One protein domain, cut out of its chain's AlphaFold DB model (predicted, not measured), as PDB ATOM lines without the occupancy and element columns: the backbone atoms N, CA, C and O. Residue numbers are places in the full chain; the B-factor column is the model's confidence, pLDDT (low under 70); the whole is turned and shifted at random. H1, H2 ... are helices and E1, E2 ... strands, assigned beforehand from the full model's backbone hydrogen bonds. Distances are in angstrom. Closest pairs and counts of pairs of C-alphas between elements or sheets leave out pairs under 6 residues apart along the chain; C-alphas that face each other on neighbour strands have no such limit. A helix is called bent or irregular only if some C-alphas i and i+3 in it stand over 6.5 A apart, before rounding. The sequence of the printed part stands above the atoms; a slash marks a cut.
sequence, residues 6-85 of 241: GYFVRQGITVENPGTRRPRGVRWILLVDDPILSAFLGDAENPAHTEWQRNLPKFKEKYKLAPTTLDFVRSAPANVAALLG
ATOM      1  N   GLY A   6     -11.016   5.125   6.930       85.19
ATOM      2  CA  GLY A   6      -9.803   5.519   7.614       85.19
ATOM      3  C   GLY A   6      -9.777   6.968   8.027       85.19
ATOM      4  O   GLY A   6     -10.539   7.787   7.510       85.19
ATOM      5  N   TYR A   7      -8.897   7.232   8.983       87.44
ATOM      6  CA  TYR A   7      -8.815   8.485   9.714       87.44
ATOM      7  C   TYR A   7      -7.395   9.028   9.650       87.44
ATOM      8  O   TYR A   7      -6.425   8.276   9.758       87.44
ATOM      9  N   PHE A   8      -7.283  10.341   9.488       88.44
ATOM     10  CA  PHE A   8      -6.034  11.062   9.680       88.44
ATOM     11  C   PHE A   8      -6.110  11.799  11.002       88.44
ATOM     12  O   PHE A   8      -7.068  12.530  11.238       88.44
ATOM     13  N   VAL A   9      -5.105  11.598  11.845       88.06
ATOM     14  CA  VAL A   9      -5.022  12.205  13.166       88.06
ATOM     15  C   VAL A   9      -3.675  12.899  13.283       88.06
ATOM     16  O   VAL A   9      -2.637  12.257  13.132       88.06
ATOM     17  N   ARG A  10      -3.680  14.204  13.560       87.38
ATOM     18  CA  ARG A  10      -2.473  14.962  13.920       87.38
ATOM     19  C   ARG A  10      -2.640  15.547  15.315       87.38
ATOM     20  O   ARG A  10      -3.643  16.203  15.572       87.38
ATOM     21  N   GLN A  11      -1.702  15.295  16.229       84.19
ATOM     22  CA  GLN A  11      -1.771  15.806  17.614       84.19
ATOM     23  C   GLN A  11      -3.162  15.647  18.279       84.19
ATOM     24  O   GLN A  11      -3.658  16.549  18.949       84.19
ATOM     25  N   GLY A  12      -3.830  14.513  18.048       79.38
ATOM     26  CA  GLY A  12      -5.166  14.232  18.593       79.38
ATOM     27  C   GLY A  12      -6.350  14.895  17.870       79.38
ATOM     28  O   GLY A  12      -7.491  14.648  18.249       79.38
ATOM     29  N   ILE A  13      -6.121  15.683  16.816       80.62
ATOM     30  CA  ILE A  13      -7.170  16.283  15.977       80.62
ATOM     31  C   ILE A  13      -7.397  15.399  14.750       80.62
ATOM     32  O   ILE A  13      -6.462  15.110  13.999       80.62
ATOM     33  N   THR A  14      -8.645  14.972  14.546       81.88
ATOM     34  CA  THR A  14      -9.038  14.167  13.382       81.88
ATOM     35  C   THR A  14      -9.406  15.071  12.211       81.88
ATOM     36  O   THR A  14     -10.254  15.944  12.357       81.88
ATOM     37  N   VAL A  15      -8.827  14.816  11.037       77.25
ATOM     38  CA  VAL A  15      -9.216  15.472   9.780       77.25
ATOM     39  C   VAL A  15     -10.246  14.596   9.071       77.25
ATOM     40  O   VAL A  15      -9.941  13.477   8.647       77.25
ATOM     41  N   GLU A  16     -11.475  15.092   8.951       66.81
ATOM     42  CA  GLU A  16     -12.628  14.289   8.517       66.81
ATOM     43  C   GLU A  16     -12.603  13.923   7.026       66.81
ATOM     44  O   GLU A  16     -12.959  12.802   6.641       66.81
ATOM     45  N   ASN A  17     -12.173  14.846   6.161       62.84
ATOM     46  CA  ASN A  17     -12.200  14.638   4.717       62.84
ATOM     47  C   ASN A  17     -10.939  15.154   3.998       62.84
ATOM     48  O   ASN A  17     -10.997  16.077   3.186       62.84
ATOM     49  N   PRO A  18      -9.779  14.508   4.195       62.19
ATOM     50  CA  PRO A  18      -8.508  14.973   3.635       62.19
ATOM     51  C   PRO A  18      -8.350  14.753   2.117       62.19
ATOM     52  O   PRO A  18      -7.256  14.930   1.576       62.19
ATOM     53  N   GLY A  19      -9.413  14.353   1.406       61.31
ATOM     54  CA  GLY A  19      -9.390  14.163  -0.048       61.31
ATOM     55  C   GLY A  19      -8.448  13.047  -0.514       61.31
ATOM     56  O   GLY A  19      -7.826  13.163  -1.569       61.31
ATOM     57  N   THR A  20      -8.294  11.978   0.272       68.69
ATOM     58  CA  THR A  20      -7.319  10.913  -0.011       68.69
ATOM     59  C   THR A  20      -7.924   9.712  -0.732       68.69
ATOM     60  O   THR A  20      -9.107   9.380  -0.602       68.69
ATOM     61  N   ARG A  21      -7.081   9.011  -1.501       69.75
ATOM     62  CA  ARG A  21      -7.444   7.708  -2.064       69.75
ATOM     63  C   ARG A  21      -7.601   6.705  -0.929       69.75
ATOM     64  O   ARG A  21      -6.627   6.341  -0.281       69.75
ATOM     65  N   ARG A  22      -8.825   6.215  -0.740       77.06
ATOM     66  CA  ARG A  22      -9.122   5.184   0.254       77.06
ATOM     67  C   ARG A  22      -8.836   3.795  -0.336       77.06
ATOM     68  O   ARG A  22      -9.535   3.409  -1.283       77.06
ATOM     69  N   PRO A  23      -7.833   3.046   0.166       76.69
ATOM     70  CA  PRO A  23      -7.624   1.659  -0.246       76.69
ATOM     71  C   PRO A  23      -8.894   0.842   0.038       76.69
ATOM     72  O   PRO A  23      -9.506   0.986   1.089       76.69
ATOM     73  N   ARG A  24      -9.358   0.035  -0.922       80.38
ATOM     74  CA  ARG A  24     -10.600  -0.748  -0.770       80.38
ATOM     75  C   ARG A  24     -10.372  -1.934   0.166       80.38
ATOM     76  O   ARG A  24      -9.329  -2.567   0.079       80.38
ATOM     77  N   GLY A  25     -11.366  -2.259   0.994       82.25
ATOM     78  CA  GLY A  25     -11.313  -3.431   1.878       82.25
ATOM     79  C   GLY A  25     -10.285  -3.351   3.013       82.25
ATOM     80  O   GLY A  25      -9.983  -4.376   3.610       82.25
ATOM     81  N   VAL A  26      -9.749  -2.161   3.308       83.75
ATOM     82  CA  VAL A  26      -8.773  -1.940   4.383       83.75
ATOM     83  C   VAL A  26      -9.285  -0.839   5.303       83.75
ATOM     84  O   VAL A  26      -9.759   0.195   4.824       83.75
ATOM     85  N   ARG A  27      -9.169  -1.065   6.615       87.38
ATOM     86  CA  ARG A  27      -9.296  -0.025   7.639       87.38
ATOM     87  C   ARG A  27      -7.913   0.465   8.027       87.38
ATOM     88  O   ARG A  27      -7.019  -0.351   8.226       87.38
ATOM     89  N   TRP A  28      -7.732   1.774   8.115       87.56
ATOM     90  CA  TRP A  28      -6.434   2.360   8.438       87.56
ATOM     91  C   TRP A  28      -6.593   3.630   9.267       87.56
ATOM     92  O   TRP A  28      -7.588   4.343   9.169       87.56
ATOM     93  N   ILE A  29      -5.588   3.916  10.083       89.56
ATOM     94  CA  ILE A  29      -5.451   5.173  10.814       89.56
ATOM     95  C   ILE A  29      -4.038   5.664  10.528       89.56
ATOM     96  O   ILE A  29      -3.089   4.887  10.628       89.56
ATOM     97  N   LEU A  30      -3.901   6.927  10.133       89.62
ATOM     98  CA  LEU A  30      -2.606   7.581  10.009       89.62
ATOM     99  C   LEU A  30      -2.468   8.590  11.146       89.62
ATOM    100  O   LEU A  30      -3.195   9.580  11.184       89.62
ATOM    101  N   LEU A  31      -1.549   8.300  12.062       91.56
ATOM    102  CA  LEU A  31      -1.225   9.124  13.220       91.56
ATOM    103  C   LEU A  31       0.055   9.916  12.926       91.56
ATOM    104  O   LEU A  31       1.068   9.333  12.539       91.56
ATOM    105  N   VAL A  32       0.006  11.235  13.099       91.38
ATOM    106  CA  VAL A  32       1.164  12.127  12.983       91.38
ATOM    107  C   VAL A  32       1.420  12.789  14.328       91.38
ATOM    108  O   VAL A  32       0.760  13.769  14.683       91.38
ATOM    109  N   ASP A  33       2.407  12.255  15.043       89.62
ATOM    110  CA  ASP A  33       2.878  12.808  16.318       89.62
ATOM    111  C   ASP A  33       4.118  13.691  16.157       89.62
ATOM    112  O   ASP A  33       4.433  14.482  17.045       89.62
ATOM    113  N   ASP A  34       4.816  13.584  15.020       92.81
ATOM    114  CA  ASP A  34       5.992  14.406  14.746       92.81
ATOM    115  C   ASP A  34       5.609  15.901  14.735       92.81
ATOM    116  O   ASP A  34       4.743  16.306  13.947       92.81
ATOM    117  N   PRO A  35       6.236  16.743  15.579       90.00
ATOM    118  CA  PRO A  35       5.863  18.149  15.696       90.00
ATOM    119  C   PRO A  35       6.023  18.936  14.391       90.00
ATOM    120  O   PRO A  35       5.211  19.815  14.100       90.00
ATOM    121  N   ILE A  36       7.048  18.618  13.593       92.75
ATOM    122  CA  ILE A  36       7.367  19.342  12.357       92.75
ATOM    123  C   ILE A  36       6.335  19.003  11.279       92.75
ATOM    124  O   ILE A  36       5.770  19.899  10.648       92.75
ATOM    125  N   LEU A  37       6.051  17.716  11.091       91.75
ATOM    126  CA  LEU A  37       5.068  17.243  10.128       91.75
ATOM    127  C   LEU A  37       3.643  17.627  10.541       91.75
ATOM    128  O   LEU A  37       2.843  17.990   9.684       91.75
ATOM    129  N   SER A  38       3.330  17.614  11.838       91.25
ATOM    130  CA  SER A  38       2.040  18.090  12.346       91.25
ATOM    131  C   SER A  38       1.833  19.578  12.052       91.25
ATOM    132  O   SER A  38       0.768  19.955  11.566       91.25
ATOM    133  N   ALA A  39       2.853  20.420  12.268       91.56
ATOM    134  CA  ALA A  39       2.789  21.841  11.925       91.56
ATOM    135  C   ALA A  39       2.595  22.053  10.414       91.56
ATOM    136  O   ALA A  39       1.726  22.822  10.006       91.56
ATOM    137  N   PHE A  40       3.338  21.309   9.588       93.94
ATOM    138  CA  PHE A  40       3.182  21.319   8.132       93.94
ATOM    139  C   PHE A  40       1.759  20.960   7.686       93.94
ATOM    140  O   PHE A  40       1.190  21.634   6.829       93.94
ATOM    141  N   LEU A  41       1.174  19.905   8.260       91.38
ATOM    142  CA  LEU A  41      -0.195  19.494   7.944       91.38
ATOM    143  C   LEU A  41      -1.218  20.509   8.456       91.38
ATOM    144  O   LEU A  41      -2.170  20.792   7.739       91.38
ATOM    145  N   GLY A  42      -0.993  21.101   9.632       89.62
ATOM    146  CA  GLY A  42      -1.836  22.161  10.180       89.62
ATOM    147  C   GLY A  42      -1.895  23.400   9.283       89.62
ATOM    148  O   GLY A  42      -2.977  23.919   9.035       89.62
ATOM    149  N   ASP A  43      -0.767  23.829   8.713       90.94
ATOM    150  CA  ASP A  43      -0.733  24.949   7.758       90.94
ATOM    151  C   ASP A  43      -1.392  24.628   6.407       90.94
ATOM    152  O   ASP A  43      -1.726  25.535   5.639       90.94
ATOM    153  N   ALA A  44      -1.558  23.341   6.092       90.38
ATOM    154  CA  ALA A  44      -2.290  22.893   4.919       90.38
ATOM    155  C   ALA A  44      -3.803  22.815   5.166       90.38
ATOM    156  O   ALA A  44      -4.538  22.584   4.211       90.38
ATOM    157  N   GLU A  45      -4.294  22.940   6.399       86.88
ATOM    158  CA  GLU A  45      -5.718  22.799   6.716       86.88
ATOM    159  C   GLU A  45      -6.523  24.057   6.429       86.88
ATOM    160  O   GLU A  45      -6.038  25.186   6.502       86.88
ATOM    161  N   ASN A  46      -7.803  23.852   6.129       83.38
ATOM    162  CA  ASN A  46      -8.766  24.935   6.192       83.38
ATOM    163  C   ASN A  46      -9.054  25.325   7.662       83.38
ATOM    164  O   ASN A  46      -8.857  24.518   8.569       83.38
ATOM    165  N   PRO A  47      -9.589  26.533   7.926       80.88
ATOM    166  CA  PRO A  47      -9.914  26.977   9.289       80.88
ATOM    167  C   PRO A  47     -10.883  26.066  10.059       80.88
ATOM    168  O   PRO A  47     -10.917  26.106  11.282       80.88
ATOM    169  N   ALA A  48     -11.682  25.263   9.351       75.94
ATOM    170  CA  ALA A  48     -12.600  24.301   9.952       75.94
ATOM    171  C   ALA A  48     -11.944  22.943  10.280       75.94
ATOM    172  O   ALA A  48     -12.627  22.064  10.792       75.94
ATOM    173  N   HIS A  49     -10.655  22.751   9.976       75.25
ATOM    174  CA  HIS A  49      -9.906  21.503  10.193       75.25
ATOM    175  C   HIS A  49     -10.546  20.254   9.554       75.25
ATOM    176  O   HIS A  49     -10.328  19.125   9.992       75.25
ATOM    177  N   THR A  50     -11.337  20.437   8.493       77.50
ATOM    178  CA  THR A  50     -12.068  19.354   7.818       77.50
ATOM    179  C   THR A  50     -11.335  18.821   6.595       77.50
ATOM    180  O   THR A  50     -11.467  17.641   6.259       77.50
ATOM    181  N   GLU A  51     -10.548  19.665   5.929       81.75
ATOM    182  CA  GLU A  51      -9.849  19.321   4.697       81.75
ATOM    183  C   GLU A  51      -8.466  19.967   4.611       81.75
ATOM    184  O   GLU A  51      -8.195  21.033   5.164       81.75
ATOM    185  N   TRP A  52      -7.599  19.328   3.830       87.12
ATOM    186  CA  TRP A  52      -6.313  19.888   3.447       87.12
ATOM    187  C   TRP A  52      -6.413  20.599   2.089       87.12
ATOM    188  O   TRP A  52      -6.868  20.031   1.091       87.12
ATOM    189  N   GLN A  53      -5.883  21.810   2.008       87.00
ATOM    190  CA  GLN A  53      -5.898  22.680   0.845       87.00
ATOM    191  C   GLN A  53      -4.511  22.743   0.192       87.00
ATOM    192  O   GLN A  53      -3.680  23.611   0.449       87.00
ATOM    193  N   ARG A  54      -4.289  21.824  -0.753       85.31
ATOM    194  CA  ARG A  54      -3.035  21.661  -1.517       85.31
ATOM    195  C   ARG A  54      -2.528  22.940  -2.193       85.31
ATOM    196  O   ARG A  54      -1.331  23.089  -2.431       85.31
ATOM    197  N   ASN A  55      -3.444  23.825  -2.579       85.06
ATOM    198  CA  ASN A  55      -3.158  24.977  -3.428       85.06
ATOM    199  C   ASN A  55      -3.153  26.322  -2.692       85.06
ATOM    200  O   ASN A  55      -3.144  27.346  -3.372       85.06
ATOM    201  N   LEU A  56      -3.111  26.342  -1.354       86.19
ATOM    202  CA  LEU A  56      -3.047  27.601  -0.611       86.19
ATOM    203  C   LEU A  56      -1.760  28.382  -0.962       86.19
ATOM    204  O   LEU A  56      -0.670  27.816  -0.830       86.19
ATOM    205  N   PRO A  57      -1.843  29.665  -1.364       85.50
ATOM    206  CA  PRO A  57      -0.659  30.471  -1.680       85.50
ATOM    207  C   PRO A  57       0.325  30.548  -0.505       85.50
ATOM    208  O   PRO A  57       1.483  30.168  -0.650       85.50
ATOM    209  N   LYS A  58      -0.176  30.883   0.694       85.75
ATOM    210  CA  LYS A  58       0.629  30.972   1.927       85.75
ATOM    211  C   LYS A  58       1.331  29.655   2.281       85.75
ATOM    212  O   LYS A  58       2.462  29.662   2.752       85.75
ATOM    213  N   PHE A  59       0.678  28.520   2.030       90.12
ATOM    214  CA  PHE A  59       1.243  27.192   2.277       90.12
ATOM    215  C   PHE A  59       2.391  26.871   1.308       90.12
ATOM    216  O   PHE A  59       3.446  26.389   1.721       90.12
ATOM    217  N   LYS A  60       2.216  27.184   0.019       89.88
ATOM    218  CA  LYS A  60       3.248  26.986  -1.011       89.88
ATOM    219  C   LYS A  60       4.459  27.895  -0.823       89.88
ATOM    220  O   LYS A  60       5.569  27.473  -1.122       89.88
ATOM    221  N   GLU A  61       4.245  29.116  -0.345       91.31
ATOM    222  CA  GLU A  61       5.322  30.065  -0.047       91.31
ATOM    223  C   GLU A  61       6.128  29.642   1.188       91.31
ATOM    224  O   GLU A  61       7.349  29.774   1.200       91.31
ATOM    225  N   LYS A  62       5.463  29.083   2.209       91.56
ATOM    226  CA  LYS A  62       6.099  28.677   3.471       91.56
ATOM    227  C   LYS A  62       6.957  27.412   3.351       91.56
ATOM    228  O   LYS A  62       7.935  27.273   4.081       91.56
ATOM    229  N   TYR A  63       6.617  26.494   2.441       93.12
ATOM    230  CA  TYR A  63       7.262  25.183   2.353       93.12
ATOM    231  C   TYR A  63       7.793  24.851   0.961       93.12
ATOM    232  O   TYR A  63       7.077  24.876  -0.043       93.12
ATOM    233  N   LYS A  64       9.046  24.392   0.907       91.00
ATOM    234  CA  LYS A  64       9.616  23.812  -0.311       91.00
ATOM    235  C   LYS A  64       8.886  22.505  -0.643       91.00
ATOM    236  O   LYS A  64       8.780  21.626   0.204       91.00
ATOM    237  N   LEU A  65       8.407  22.377  -1.885       90.50
ATOM    238  CA  LEU A  65       7.647  21.212  -2.373       90.50
ATOM    239  C   LEU A  65       6.336  20.942  -1.604       90.50
ATOM    240  O   LEU A  65       5.878  19.801  -1.574       90.50
ATOM    241  N   ALA A  66       5.700  21.976  -1.032       91.06
ATOM    242  CA  ALA A  66       4.495  21.833  -0.202       91.06
ATOM    243  C   ALA A  66       3.416  20.896  -0.794       91.06
ATOM    244  O   ALA A  66       2.986  19.969  -0.105       91.06
ATOM    245  N   PRO A  67       3.013  21.038  -2.077       89.69
ATOM    246  CA  PRO A  67       2.004  20.155  -2.663       89.69
ATOM    247  C   PRO A  67       2.458  18.694  -2.726       89.69
ATOM    248  O   PRO A  67       1.687  17.799  -2.401       89.69
ATOM    249  N   THR A  68       3.712  18.454  -3.112       91.75
ATOM    250  CA  THR A  68       4.273  17.108  -3.277       91.75
ATOM    251  C   THR A  68       4.413  16.393  -1.939       91.75
ATOM    252  O   THR A  68       4.058  15.222  -1.831       91.75
ATOM    253  N   THR A  69       4.877  17.095  -0.904       92.62
ATOM    254  CA  THR A  69       4.994  16.545   0.453       92.62
ATOM    255  C   THR A  69       3.617  16.230   1.042       92.62
ATOM    256  O   THR A  69       3.425  15.170   1.635       92.62
ATOM    257  N   LEU A  70       2.621  17.092   0.815       92.06
ATOM    258  CA  LEU A  70       1.245  16.825   1.230       92.06
ATOM    259  C   LEU A  70       0.659  15.604   0.501       92.06
ATOM    260  O   LEU A  70       0.043  14.744   1.132       92.06
ATOM    261  N   ASP A  71       0.877  15.490  -0.811       90.06
ATOM    262  CA  ASP A  71       0.437  14.339  -1.608       90.06
ATOM    263  C   ASP A  71       1.120  13.033  -1.149       90.06
ATOM    264  O   ASP A  71       0.488  11.970  -1.109       90.06
ATOM    265  N   PHE A  72       2.389  13.105  -0.736       91.25
ATOM    266  CA  PHE A  72       3.113  11.978  -0.150       91.25
ATOM    267  C   PHE A  72       2.427  11.472   1.127       91.25
ATOM    268  O   PHE A  72       2.075  10.294   1.201       91.25
ATOM    269  N   VAL A  73       2.128  12.359   2.083       91.06
ATOM    270  CA  VAL A  73       1.419  11.982   3.322       91.06
ATOM    271  C   VAL A  73       0.028  11.420   3.013       91.06
ATOM    272  O   VAL A  73      -0.354  10.368   3.527       91.06
ATOM    273  N   ARG A  74      -0.721  12.068   2.113       89.25
ATOM    274  CA  ARG A  74      -2.064  11.622   1.702       89.25
ATOM    275  C   ARG A  74      -2.078  10.234   1.068       89.25
ATOM    276  O   ARG A  74      -3.071   9.517   1.192       89.25
ATOM    277  N   SER A  75      -1.018   9.875   0.345       89.31
ATOM    278  CA  SER A  75      -0.907   8.591  -0.352       89.31
ATOM    279  C   SER A  75      -0.342   7.469   0.519       89.31
ATOM    280  O   SER A  75      -0.515   6.301   0.165       89.31
ATOM    281  N   ALA A  76       0.254   7.784   1.673       90.31
ATOM    282  CA  ALA A  76       0.881   6.803   2.554       90.31
ATOM    283  C   ALA A  76      -0.033   5.611   2.912       90.31
ATOM    284  O   ALA A  76       0.416   4.479   2.724       90.31
ATOM    285  N   PRO A  77      -1.318   5.781   3.297       88.88
ATOM    286  CA  PRO A  77      -2.179   4.635   3.598       88.88
ATOM    287  C   PRO A  77      -2.388   3.706   2.399       88.88
ATOM    288  O   PRO A  77      -2.391   2.485   2.540       88.88
ATOM    289  N   ALA A  78      -2.538   4.273   1.199       86.25
ATOM    290  CA  ALA A  78      -2.708   3.496  -0.024       86.25
ATOM    291  C   ALA A  78      -1.414   2.769  -0.418       86.25
ATOM    292  O   ALA A  78      -1.473   1.619  -0.849       86.25
ATOM    293  N   ASN A  79      -0.260   3.417  -0.240       88.38
ATOM    294  CA  ASN A  79       1.051   2.840  -0.529       88.38
ATOM    295  C   ASN A  79       1.371   1.693   0.435       88.38
ATOM    296  O   ASN A  79       1.770   0.621  -0.005       88.38
ATOM    297  N   VAL A  80       1.121   1.882   1.732       88.44
ATOM    298  CA  VAL A  80       1.286   0.830   2.744       88.44
ATOM    299  C   VAL A  80       0.330  -0.328   2.470       88.44
ATOM    300  O   VAL A  80       0.761  -1.475   2.442       88.44
ATOM    301  N   ALA A  81      -0.943  -0.054   2.172       86.88
ATOM    302  CA  ALA A  81      -1.893  -1.100   1.798       86.88
ATOM    303  C   ALA A  81      -1.468  -1.863   0.530       86.88
ATOM    304  O   ALA A  81      -1.725  -3.058   0.425       86.88
ATOM    305  N   ALA A  82      -0.815  -1.200  -0.430       83.25
ATOM    306  CA  ALA A  82      -0.278  -1.844  -1.625       83.25
ATOM    307  C   ALA A  82       0.976  -2.685  -1.337       83.25
ATOM    308  O   ALA A  82       1.124  -3.742  -1.939       83.25
ATOM    309  N   LEU A  83       1.847  -2.237  -0.425       83.06
ATOM    310  CA  LEU A  83       3.044  -2.967   0.006       83.06
ATOM    311  C   LEU A  83       2.699  -4.207   0.839       83.06
ATOM    312  O   LEU A  83       3.284  -5.265   0.642       83.06
ATOM    313  N   LEU A  84       1.749  -4.072   1.770       83.00
ATOM    314  CA  LEU A  84       1.238  -5.180   2.584       83.00
ATOM    315  C   LEU A  84       0.325  -6.104   1.776       83.00
ATOM    316  O   LEU A  84       0.198  -7.293   2.071       83.00
ATOM    317  N   GLY A  85      -0.333  -5.553   0.757       75.56
ATOM    318  CA  GLY A  85      -1.094  -6.320  -0.206       75.56
ATOM    319  C   GLY A  85      -0.165  -7.277  -0.936       75.56
ATOM    320  O   GLY A  85       0.826  -6.868  -1.536       75.56
TER     321      GLY A  85
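What this domain is: This is residues 6 to 85 of the 241 residues of an uncharacterized protein of Deltaproteobacteria bacterium (UniProt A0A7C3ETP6). A small sheet of three strands, E2, E1 and E3, has the short helix H1 over one end of one face and the arm H3b of the long bent helix H3 on the same face, beside the strands. H3 runs along much of the longest axis, from a corner with the small helix H2 at one end of the domain to the last printed residues at the other. The printed part has 80 residues, with three named strands and then three named helices, in the order E1, E2, E3, H1, H2, H3; the sheet is mixed, and the class is mixed, helices and strands. The whole is compact by its radius of gyration of the C-alphas, 12.5 A, with an elongated outline of 37 by 24 by 21 A.

How they stand to each other: E1, residues 6 to 10, is the inner strand of the sheet, whose order is E2, E1, E3. E2, residues 13 to 15, is an edge strand and forms a hairpin with E1 through a tight link; the two are antiparallel at 135 degrees, with N 13 and O 10 within hydrogen-bond range at 2.8 A and N 15 and O 8 at 2.9 A. E3, residues 28 to 32, is the other edge strand, parallel to E1 at 8 degrees, with N 9 and O 30 at 2.9 A and N 32 and O 9 at 2.8 A. H1, residues 35 to 43, is on the sheet at a height over the sheet of 9.0 A and lies only just over E1, on which 3 of its C-alphas fall. Against E1 it runs slantwise at 59 degrees on the local plane, only just short of across, and their closest C-alphas, those of Arg 10 and Ser 38, are 5.7 A apart. H2, residues 57 to 62, is not on the sheet; it is close to H1 but not clearly touching, with the closest C-alphas, those of Asp 43 and Phe 59, 6.2 A apart. H3, residues 66 to 84, was assigned as one helix by its hydrogen bonds but is bent, with C-alphas 74 and 77 standing 7.2 A apart; its arms H3a, residues 66 to 74, and H3b, residues 77 to 84, stand at a steep tilt of 52 degrees. H2 and H3a only just touch, and only at the corner by their link, with 3 pairs of C-alphas within 8 A, the closest those of Lys 60 and Ala 66 at 5.4 A. H3a only grazes the sheet, with residues 73 to 74. H3b is on the same face of the sheet as H1, at a height over the sheet of 8.9 A, and only just over none of the strands, with 2 of its C-alphas falling on E3; the closest C-alphas of E3 and H3b, those of Trp 28 and Pro 77, are 6.8 A apart. H1 and H3b form two layers with the sheet E2, E1, E3, that is, helices on one face of a sheet, and H1 and H3b are apart from each other. In H1, H2, H3a and H3b every O i to N i+4 pair is within hydrogen-bond range.

Where its parts are: E1 begins at C-alpha 6, (-9.803, 5.519, 7.614), and is 13.5 A long. E2 is 6.6 A long and E3 13.2 A. H1 begins at C-alpha 35, (5.863, 18.149, 15.696), and is 12.4 A long; H2 is 8.7 A long. H3a is 12.3 A long, and H3b, 10.4 A long, ends at C-alpha 84, (1.238, -5.180, 2.584).

The domain as a whole: The two C-alphas farthest apart, those of Gly 25 and Glu 61, stand 37.4 A apart. The printed part has no cut. The links E2 to E3, residues 16 to 27, and H1 to H2, residues 44 to 56, are long. The mean pLDDT of the printed part is 85.3, and residues 16 to 21 are under 70.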